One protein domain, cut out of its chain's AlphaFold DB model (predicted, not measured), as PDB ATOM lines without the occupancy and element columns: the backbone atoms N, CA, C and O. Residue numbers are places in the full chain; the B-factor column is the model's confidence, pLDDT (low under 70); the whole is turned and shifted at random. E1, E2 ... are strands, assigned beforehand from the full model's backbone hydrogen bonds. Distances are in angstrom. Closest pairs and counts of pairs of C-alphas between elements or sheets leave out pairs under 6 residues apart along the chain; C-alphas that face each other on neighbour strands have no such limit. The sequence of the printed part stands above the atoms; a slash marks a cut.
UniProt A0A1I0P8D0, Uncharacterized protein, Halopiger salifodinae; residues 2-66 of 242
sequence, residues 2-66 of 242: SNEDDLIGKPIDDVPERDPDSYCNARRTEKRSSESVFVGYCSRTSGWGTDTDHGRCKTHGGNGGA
ATOM      1  N   SER A   2     -41.111  31.069  -8.604       60.00
ATOM      2  CA  SER A   2     -41.430  29.703  -8.166       60.00
ATOM      3  C   SER A   2     -40.744  29.427  -6.829       60.00
ATOM      4  O   SER A   2     -39.599  29.857  -6.646       60.00
ATOM      5  N   ASN A   3     -41.437  28.770  -5.897       81.94
ATOM      6  CA  ASN A   3     -40.824  28.393  -4.631       81.94
ATOM      7  C   ASN A   3     -39.713  27.367  -4.919       81.94
ATOM      8  O   ASN A   3     -39.827  26.582  -5.859       81.94
ATOM      9  N   GLU A   4     -38.615  27.394  -4.164       84.06
ATOM     10  CA  GLU A   4     -37.486  26.473  -4.371       84.06
ATOM     11  C   GLU A   4     -37.932  25.009  -4.289       84.06
ATOM     12  O   GLU A   4     -37.510  24.190  -5.105       84.06
ATOM     13  N   ASP A   5     -38.864  24.721  -3.380       87.38
ATOM     14  CA  ASP A   5     -39.471  23.401  -3.209       87.38
ATOM     15  C   ASP A   5     -40.149  22.888  -4.495       87.38
ATOM     16  O   ASP A   5     -40.129  21.689  -4.761       87.38
ATOM     17  N   ASP A   6     -40.671  23.784  -5.343       89.56
ATOM     18  CA  ASP A   6     -41.328  23.438  -6.616       89.56
ATOM     19  C   ASP A   6     -40.327  23.068  -7.727       89.56
ATOM     20  O   ASP A   6     -40.714  22.674  -8.836       89.56
ATOM     21  N   LEU A   7     -39.032  23.278  -7.477       90.75
ATOM     22  CA  LEU A   7     -37.942  23.006  -8.408       90.75
ATOM     23  C   LEU A   7     -37.191  21.721  -8.043       90.75
ATOM     24  O   LEU A   7     -36.501  21.162  -8.895       90.75
ATOM     25  N   ILE A   8     -37.329  21.231  -6.806       91.19
ATOM     26  CA  ILE A   8     -36.660  20.013  -6.344       91.19
ATOM     27  C   ILE A   8     -37.118  18.813  -7.182       91.19
ATOM     28  O   ILE A   8     -38.308  18.547  -7.341       91.19
ATOM     29  N   GLY A   9     -36.149  18.064  -7.707       88.94
ATOM     30  CA  GLY A   9     -36.366  16.896  -8.555       88.94
ATOM     31  C   GLY A   9     -36.503  17.202 -10.045       88.94
ATOM     32  O   GLY A   9     -36.588  16.255 -10.824       88.94
ATOM     33  N   LYS A  10     -36.501  18.476 -10.457       91.69
ATOM     34  CA  LYS A  10     -36.494  18.838 -11.880       91.69
ATOM     35  C   LYS A  10     -35.114  18.633 -12.512       91.69
ATOM     36  O   LYS A  10     -34.111  18.737 -11.794       91.69
ATOM     37  N   PRO A  11     -35.056  18.385 -13.833       91.38
ATOM     38  CA  PRO A  11     -33.819  18.455 -14.598       91.38
ATOM     39  C   PRO A  11     -33.112  19.787 -14.361       91.38
ATOM     40  O   PRO A  11     -33.754  20.827 -14.208       91.38
ATOM     41  N   ILE A  12     -31.784  19.759 -14.307       88.19
ATOM     42  CA  ILE A  12     -30.993  20.947 -13.971       88.19
ATOM     43  C   ILE A  12     -31.192  22.108 -14.959       88.19
ATOM     44  O   ILE A  12     -31.185  23.270 -14.545       88.19
ATOM     45  N   ASP A  13     -31.436  21.786 -16.228       88.94
ATOM     46  CA  ASP A  13     -31.638  22.752 -17.313       88.94
ATOM     47  C   ASP A  13     -32.952  23.534 -17.168       88.94
ATOM     48  O   ASP A  13     -33.052  24.679 -17.606       88.94
ATOM     49  N   ASP A  14     -33.934  22.961 -16.464       91.00
ATOM     50  CA  ASP A  14     -35.230  23.591 -16.191       91.00
ATOM     51  C   ASP A  14     -35.207  24.487 -14.941       91.00
ATOM     52  O   ASP A  14     -36.204  25.146 -14.610       91.00
ATOM     53  N   VAL A  15     -34.094  24.498 -14.200       91.56
ATOM     54  CA  VAL A  15     -33.965  25.254 -12.955       91.56
ATOM     55  C   VAL A  15     -33.193  26.549 -13.193       91.56
ATOM     56  O   VAL A  15     -32.026  26.498 -13.593       91.56
ATOM     57  N   PRO A  16     -33.794  27.719 -12.889       91.62
ATOM     58  CA  PRO A  16     -33.175  29.003 -13.168       91.62
ATOM     59  C   PRO A  16     -31.871  29.176 -12.396       91.62
ATOM     60  O   PRO A  16     -31.764  28.852 -11.206       91.62
ATOM     61  N   GLU A  17     -30.884  29.747 -13.070       90.88
ATOM     62  CA  GLU A  17     -29.679  30.235 -12.420       90.88
ATOM     63  C   GLU A  17     -30.005  31.455 -11.555       90.88
ATOM     64  O   GLU A  17     -30.878  32.263 -11.873       90.88
ATOM     65  N   ARG A  18     -29.320  31.558 -10.415       90.88
ATOM     66  CA  ARG A  18     -29.453  32.679  -9.484       90.88
ATOM     67  C   ARG A  18     -28.082  33.234  -9.191       90.88
ATOM     68  O   ARG A  18     -27.187  32.454  -8.865       90.88
ATOM     69  N   ASP A  19     -27.931  34.545  -9.258       89.25
ATOM     70  CA  ASP A  19     -26.706  35.206  -8.826       89.25
ATOM     71  C   ASP A  19     -26.496  35.058  -7.310       89.25
ATOM     72  O   ASP A  19     -27.463  34.888  -6.552       89.25
ATOM     73  N   PRO A  20     -25.235  35.054  -6.846       90.75
ATOM     74  CA  PRO A  20     -24.948  35.101  -5.421       90.75
ATOM     75  C   PRO A  20     -25.444  36.425  -4.820       90.75
ATOM     76  O   PRO A  20     -25.250  37.492  -5.399       90.75
ATOM     77  N   ASP A  21     -26.063  36.340  -3.647       91.25
ATOM     78  CA  ASP A  21     -26.473  37.484  -2.826       91.25
ATOM     79  C   ASP A  21     -25.769  37.413  -1.459       91.25
ATOM     80  O   ASP A  21     -24.554  37.267  -1.411       91.25
ATOM     81  N   SER A  22     -26.487  37.473  -0.333       92.31
ATOM     82  CA  SER A  22     -25.931  37.073   0.970       92.31
ATOM     83  C   SER A  22     -25.548  35.584   1.030       92.31
ATOM     84  O   SER A  22     -24.789  35.169   1.910       92.31
ATOM     85  N   TYR A  23     -26.056  34.778   0.096       93.81
ATOM     86  CA  TYR A  23     -25.812  33.352  -0.046       93.81
ATOM     87  C   TYR A  23     -25.184  33.012  -1.398       93.81
ATOM     88  O   TYR A  23     -25.271  33.743  -2.383       93.81
ATOM     89  N   CYS A  24     -24.549  31.844  -1.449       93.69
ATOM     90  CA  CYS A  24     -23.885  31.342  -2.640       93.69
ATOM     91  C   CYS A  24     -24.855  31.132  -3.808       93.69
ATOM     92  O   CYS A  24     -24.463  31.387  -4.939       93.69
ATOM     93  N   ASN A  25     -26.081  30.655  -3.569       94.56
ATOM     94  CA  ASN A  25     -27.137  30.454  -4.575       94.56
ATOM     95  C   ASN A  25     -26.773  29.557  -5.775       94.56
ATOM     96  O   ASN A  25     -27.481  29.545  -6.781       94.56
ATOM     97  N   ALA A  26     -25.682  28.793  -5.706       92.19
ATOM     98  CA  ALA A  26     -25.351  27.822  -6.746       92.19
ATOM     99  C   ALA A  26     -26.341  26.650  -6.716       92.19
ATOM    100  O   ALA A  26     -26.744  26.209  -5.634       92.19
ATOM    101  N   ARG A  27     -26.728  26.137  -7.889       94.19
ATOM    102  CA  ARG A  27     -27.627  24.981  -7.999       94.19
ATOM    103  C   ARG A  27     -26.924  23.735  -7.464       94.19
ATOM    104  O   ARG A  27     -25.813  23.429  -7.885       94.19
ATOM    105  N   ARG A  28     -27.563  23.013  -6.545       93.00
ATOM    106  CA  ARG A  28     -27.080  21.712  -6.070       93.00
ATOM    107  C   ARG A  28     -27.790  20.612  -6.836       93.00
ATOM    108  O   ARG A  28     -29.003  20.682  -7.042       93.00
ATOM    109  N   THR A  29     -27.038  19.582  -7.199       92.44
ATOM    110  CA  THR A  29     -27.540  18.455  -7.984       92.44
ATOM    111  C   THR A  29     -27.300  17.125  -7.288       92.44
ATOM    112  O   THR A  29     -26.315  16.949  -6.573       92.44
ATOM    113  N   GLU A  30     -28.189  16.175  -7.546       90.31
ATOM    114  CA  GLU A  30     -28.038  14.763  -7.200       90.31
ATOM    115  C   GLU A  30     -28.218  13.925  -8.469       90.31
ATOM    116  O   GLU A  30     -29.060  14.239  -9.312       90.31
ATOM    117  N   LYS A  31     -27.430  12.858  -8.618       88.62
ATOM    118  CA  LYS A  31     -27.552  11.948  -9.759       88.62
ATOM    119  C   LYS A  31     -28.615  10.897  -9.452       88.62
ATOM    120  O   LYS A  31     -28.438  10.098  -8.532       88.62
ATOM    121  N   ARG A  32     -29.706  10.871 -10.221       85.00
ATOM    122  CA  ARG A  32     -30.750   9.838 -10.118       85.00
ATOM    123  C   ARG A  32     -30.828   9.050 -11.412       85.00
ATOM    124  O   ARG A  32     -31.142   9.600 -12.464       85.00
ATOM    125  N   SER A  33     -30.525   7.757 -11.313       77.69
ATOM    126  CA  SER A  33     -30.355   6.832 -12.439       77.69
ATOM    127  C   SER A  33     -29.289   7.312 -13.435       77.69
ATOM    128  O   SER A  33     -28.137   6.895 -13.346       77.69
ATOM    129  N   SER A  34     -29.634   8.226 -14.336       75.12
ATOM    130  CA  SER A  34     -28.754   8.751 -15.384       75.12
ATOM    131  C   SER A  34     -28.844  10.268 -15.563       75.12
ATOM    132  O   SER A  34     -28.162  10.800 -16.430       75.12
ATOM    133  N   GLU A  35     -29.646  10.965 -14.756       80.81
ATOM    134  CA  GLU A  35     -29.923  12.395 -14.912       80.81
ATOM    135  C   GLU A  35     -29.573  13.171 -13.635       80.81
ATOM    136  O   GLU A  35     -29.745  12.677 -12.513       80.81
ATOM    137  N   SER A  36     -29.041  14.381 -13.810       88.62
ATOM    138  CA  SER A  36     -28.748  15.307 -12.715       88.62
ATOM    139  C   SER A  36     -29.998  16.110 -12.392       88.62
ATOM    140  O   SER A  36     -30.420  16.962 -13.175       88.62
ATOM    141  N   VAL A  37     -30.576  15.857 -11.221       93.44
ATOM    142  CA  VAL A  37     -31.765  16.569 -10.749       93.44
ATOM    143  C   VAL A  37     -31.395  17.614  -9.711       93.44
ATOM    144  O   VAL A  37     -30.469  17.429  -8.918       93.44
ATOM    145  N   PHE A  38     -32.130  18.718  -9.697       94.69
ATOM    146  CA  PHE A  38     -31.948  19.787  -8.725       94.69
ATOM    147  C   PHE A  38     -32.423  19.373  -7.328       94.69
ATOM    148  O   PHE A  38     -33.503  18.803  -7.170       94.69
ATOM    149  N   VAL A  39     -31.639  19.691  -6.297       94.69
ATOM    150  CA  VAL A  39     -31.960  19.378  -4.888       94.69
ATOM    151  C   VAL A  39     -31.948  20.602  -3.969       94.69
ATOM    152  O   VAL A  39     -31.994  20.456  -2.750       94.69
ATOM    153  N   GLY A  40     -31.866  21.803  -4.540       95.06
ATOM    154  CA  GLY A  40     -31.881  23.069  -3.806       95.06
ATOM    155  C   GLY A  40     -30.717  23.987  -4.166       95.06
ATOM    156  O   GLY A  40     -29.759  23.595  -4.838       95.06
ATOM    157  N   TYR A  41     -30.781  25.229  -3.704       95.25
ATOM    158  CA  TYR A  41     -29.692  26.188  -3.847       95.25
ATOM    159  C   TYR A  41     -28.693  26.071  -2.688       95.25
ATOM    160  O   TYR A  41     -28.988  25.601  -1.585       95.25
ATOM    161  N   CYS A  42     -27.448  26.470  -2.936       94.31
ATOM    162  CA  CYS A  42     -26.427  26.515  -1.904       94.31
ATOM    163  C   CYS A  42     -26.706  27.658  -0.918       94.31
ATOM    164  O   CYS A  42     -26.517  28.827  -1.244       94.31
ATOM    165  N   SER A  43     -27.066  27.296   0.311       94.06
ATOM    166  CA  SER A  43     -27.351  28.217   1.419       94.06
ATOM    167  C   SER A  43     -26.120  28.619   2.241       94.06
ATOM    168  O   SER A  43     -26.247  29.202   3.316       94.06
ATOM    169  N   ARG A  44     -24.905  28.302   1.770       93.62
ATOM    170  CA  ARG A  44     -23.679  28.823   2.393       93.62
ATOM    171  C   ARG A  44     -23.605  30.327   2.171       93.62
ATOM    172  O   ARG A  44     -24.002  30.795   1.106       93.62
ATOM    173  N   THR A  45     -23.060  31.051   3.144       94.00
ATOM    174  CA  THR A  45     -22.783  32.484   3.008       94.00
ATOM    175  C   THR A  45     -21.974  32.748   1.741       94.00
ATOM    176  O   THR A  45     -21.125  31.940   1.347       94.00
ATOM    177  N   SER A  46     -22.263  33.866   1.087       91.94
ATOM    178  CA  SER A  46     -21.477  34.351  -0.042       91.94
ATOM    179  C   SER A  46     -19.986  34.430   0.319       91.94
ATOM    180  O   SER A  46     -19.635  34.684   1.471       91.94
ATOM    181  N   GLY A  47     -19.112  34.063  -0.622       87.00
ATOM    182  CA  GLY A  47     -17.664  34.019  -0.394       87.00
ATOM    183  C   GLY A  47     -17.170  32.941   0.589       87.00
ATOM    184  O   GLY A  47     -15.973  32.860   0.864       87.00
ATOM    185  N   TRP A  48     -18.041  32.066   1.117       91.81
ATOM    186  CA  TRP A  48     -17.638  31.066   2.115       91.81
ATOM    187  C   TRP A  48     -16.465  30.200   1.631       91.81
ATOM    188  O   TRP A  48     -16.542  29.548   0.584       91.81
ATOM    189  N   GLY A  49     -15.395  30.163   2.431       84.94
ATOM    190  CA  GLY A  49     -14.175  29.410   2.140       84.94
ATOM    191  C   GLY A  49     -13.250  30.059   1.103       84.94
ATOM    192  O   GLY A  49     -12.354  29.377   0.614       84.94
ATOM    193  N   THR A  50     -13.477  31.323   0.752       84.50
ATOM    194  CA  THR A  50     -12.645  32.122  -0.161       84.50
ATOM    195  C   THR A  50     -12.003  33.287   0.596       84.50
ATOM    196  O   THR A  50     -12.388  33.556   1.734       84.50
ATOM    197  N   ASP A  51     -11.078  34.008  -0.043       85.12
ATOM    198  CA  ASP A  51     -10.489  35.242   0.508       85.12
ATOM    199  C   ASP A  51     -11.404  36.475   0.355       85.12
ATOM    200  O   ASP A  51     -11.023  37.598   0.681       85.12
ATOM    201  N   THR A  52     -12.624  36.275  -0.149       78.62
ATOM    202  CA  THR A  52     -13.639  37.314  -0.350       78.62
ATOM    203  C   THR A  52     -14.897  36.996   0.455       78.62
ATOM    204  O   THR A  52     -15.206  35.834   0.712       78.62
ATOM    205  N   ASP A  53     -15.646  38.021   0.850       85.81
ATOM    206  CA  ASP A  53     -16.920  37.911   1.579       85.81
ATOM    207  C   ASP A  53     -18.158  37.992   0.664       85.81
ATOM    208  O   ASP A  53     -19.293  38.006   1.140       85.81
ATOM    209  N   HIS A  54     -17.940  38.035  -0.650       83.56
ATOM    210  CA  HIS A  54     -18.959  38.179  -1.684       83.56
ATOM    211  C   HIS A  54     -18.728  37.180  -2.831       83.56
ATOM    212  O   HIS A  54     -17.658  36.594  -2.971       83.56
ATOM    213  N   GLY A  55     -19.744  36.957  -3.668       87.75
ATOM    214  CA  GLY A  55     -19.705  35.978  -4.756       87.75
ATOM    215  C   GLY A  55     -20.023  34.533  -4.337       87.75
ATOM    216  O   GLY A  55     -20.606  34.254  -3.282       87.75
ATOM    217  N   ARG A  56     -19.701  33.572  -5.207       91.12
ATOM    218  CA  ARG A  56     -19.940  32.144  -4.939       91.12
ATOM    219  C   ARG A  56     -19.054  31.646  -3.785       91.12
ATOM    220  O   ARG A  56     -18.098  32.301  -3.389       91.12
ATOM    221  N   CYS A  57     -19.361  30.482  -3.221       89.50
ATOM    222  CA  CYS A  57     -18.483  29.848  -2.228       89.50
ATOM    223  C   CYS A  57     -17.350  29.053  -2.901       89.50
ATOM    224  O   CYS A  57     -17.470  28.688  -4.072       89.50
ATOM    225  N   LYS A  58     -16.327  28.659  -2.131       86.00
ATOM    226  CA  LYS A  58     -15.176  27.852  -2.592       86.00
ATOM    227  C   LYS A  58     -15.561  26.634  -3.433       86.00
ATOM    228  O   LYS A  58     -14.930  26.336  -4.433       86.00
ATOM    229  N   THR A  59     -16.616  25.921  -3.042       84.75
ATOM    230  CA  THR A  59     -17.045  24.693  -3.736       84.75
ATOM    231  C   THR A  59     -17.901  24.946  -4.979       84.75
ATOM    232  O   THR A  59     -18.323  23.992  -5.614       84.75
ATOM    233  N   HIS A  60     -18.201  26.207  -5.304       88.06
ATOM    234  CA  HIS A  60     -19.051  26.598  -6.430       88.06
ATOM    235  C   HIS A  60     -18.430  27.760  -7.227       88.06
ATOM    236  O   HIS A  60     -19.136  28.677  -7.636       88.06
ATOM    237  N   GLY A  61     -17.106  27.742  -7.415       75.06
ATOM    238  CA  GLY A  61     -16.403  28.689  -8.292       75.06
ATOM    239  C   GLY A  61     -16.167  30.083  -7.705       75.06
ATOM    240  O   GLY A  61     -15.784  30.991  -8.432       75.06
ATOM    241  N   GLY A  62     -16.384  30.287  -6.403       76.69
ATOM    242  CA  GLY A  62     -15.984  31.530  -5.749       76.69
ATOM    243  C   GLY A  62     -14.494  31.511  -5.504       76.69
ATOM    244  O   GLY A  62     -14.094  30.681  -4.700       76.69
ATOM    245  N   ASN A  63     -13.734  32.340  -6.234       61.75
ATOM    246  CA  ASN A  63     -12.302  32.712  -6.155       61.75
ATOM    247  C   ASN A  63     -11.283  31.754  -5.488       61.75
ATOM    248  O   ASN A  63     -10.203  32.150  -5.076       61.75
ATOM    249  N   GLY A  64     -11.629  30.481  -5.400       50.91
ATOM    250  CA  GLY A  64     -10.867  29.338  -4.938       50.91
ATOM    251  C   GLY A  64     -11.013  28.262  -5.997       50.91
ATOM    252  O   GLY A  64     -11.370  27.124  -5.690       50.91
ATOM    253  N   GLY A  65     -10.806  28.666  -7.257       54.31
ATOM    254  CA  GLY A  65     -10.507  27.730  -8.330       54.31
ATOM    255  C   GLY A  65      -9.342  26.835  -7.910       54.31
ATOM    256  O   GLY A  65      -8.608  27.153  -6.967       54.31
ATOM    257  N   ALA A  66      -9.206  25.686  -8.569       50.47
ATOM    258  CA  ALA A  66      -8.028  24.851  -8.377       50.47
ATOM    259  C   ALA A  66      -6.769  25.741  -8.456       50.47
ATOM    260  O   ALA A  66      -6.752  26.653  -9.289       50.47
TER     261      ALA A  66
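Overview. This is residues 2 to 66 of the 242 residues of an uncharacterized protein of Halopiger salifodinae (UniProt A0A1I0P8D0). This model has little regular structure: one two-stranded hairpin, E1 and E2, makes one end of a flat shape, and the loops of residues 42 to 66 make the other. Residues 2 to 26, without a named element, run beside the hairpin before leading into E1. The printed part has 65 residues, no named helix and two antiparallel strands, E1 then E2, holding 13 residues; the class is all strand. It is only just compact, close to loose, with a radius of gyration of the C-alphas of 12.4 A and spans of 36 by 27 by 14 A.

Along the chain. E1, residues 27 to 32, begins at C-alpha 27 (-27.627, 24.981, -7.999) and is 15.6 A long. E2, residues 35 to 41, is 17.7 A long and ends at C-alpha 41 (-29.692, 26.188, -3.847).

Arrangement. The hairpin's strands are antiparallel at 145 degrees, with a tight link. N 28 and O 40, 2.8 A, are within hydrogen-bond range.

Size, cuts and confidence. The farthest C-alphas, of Ser 33 and Asp 51, are 37.0 A apart. The printed part has no cut. Residue 2 and residues 63 to 66 have pLDDT under 70.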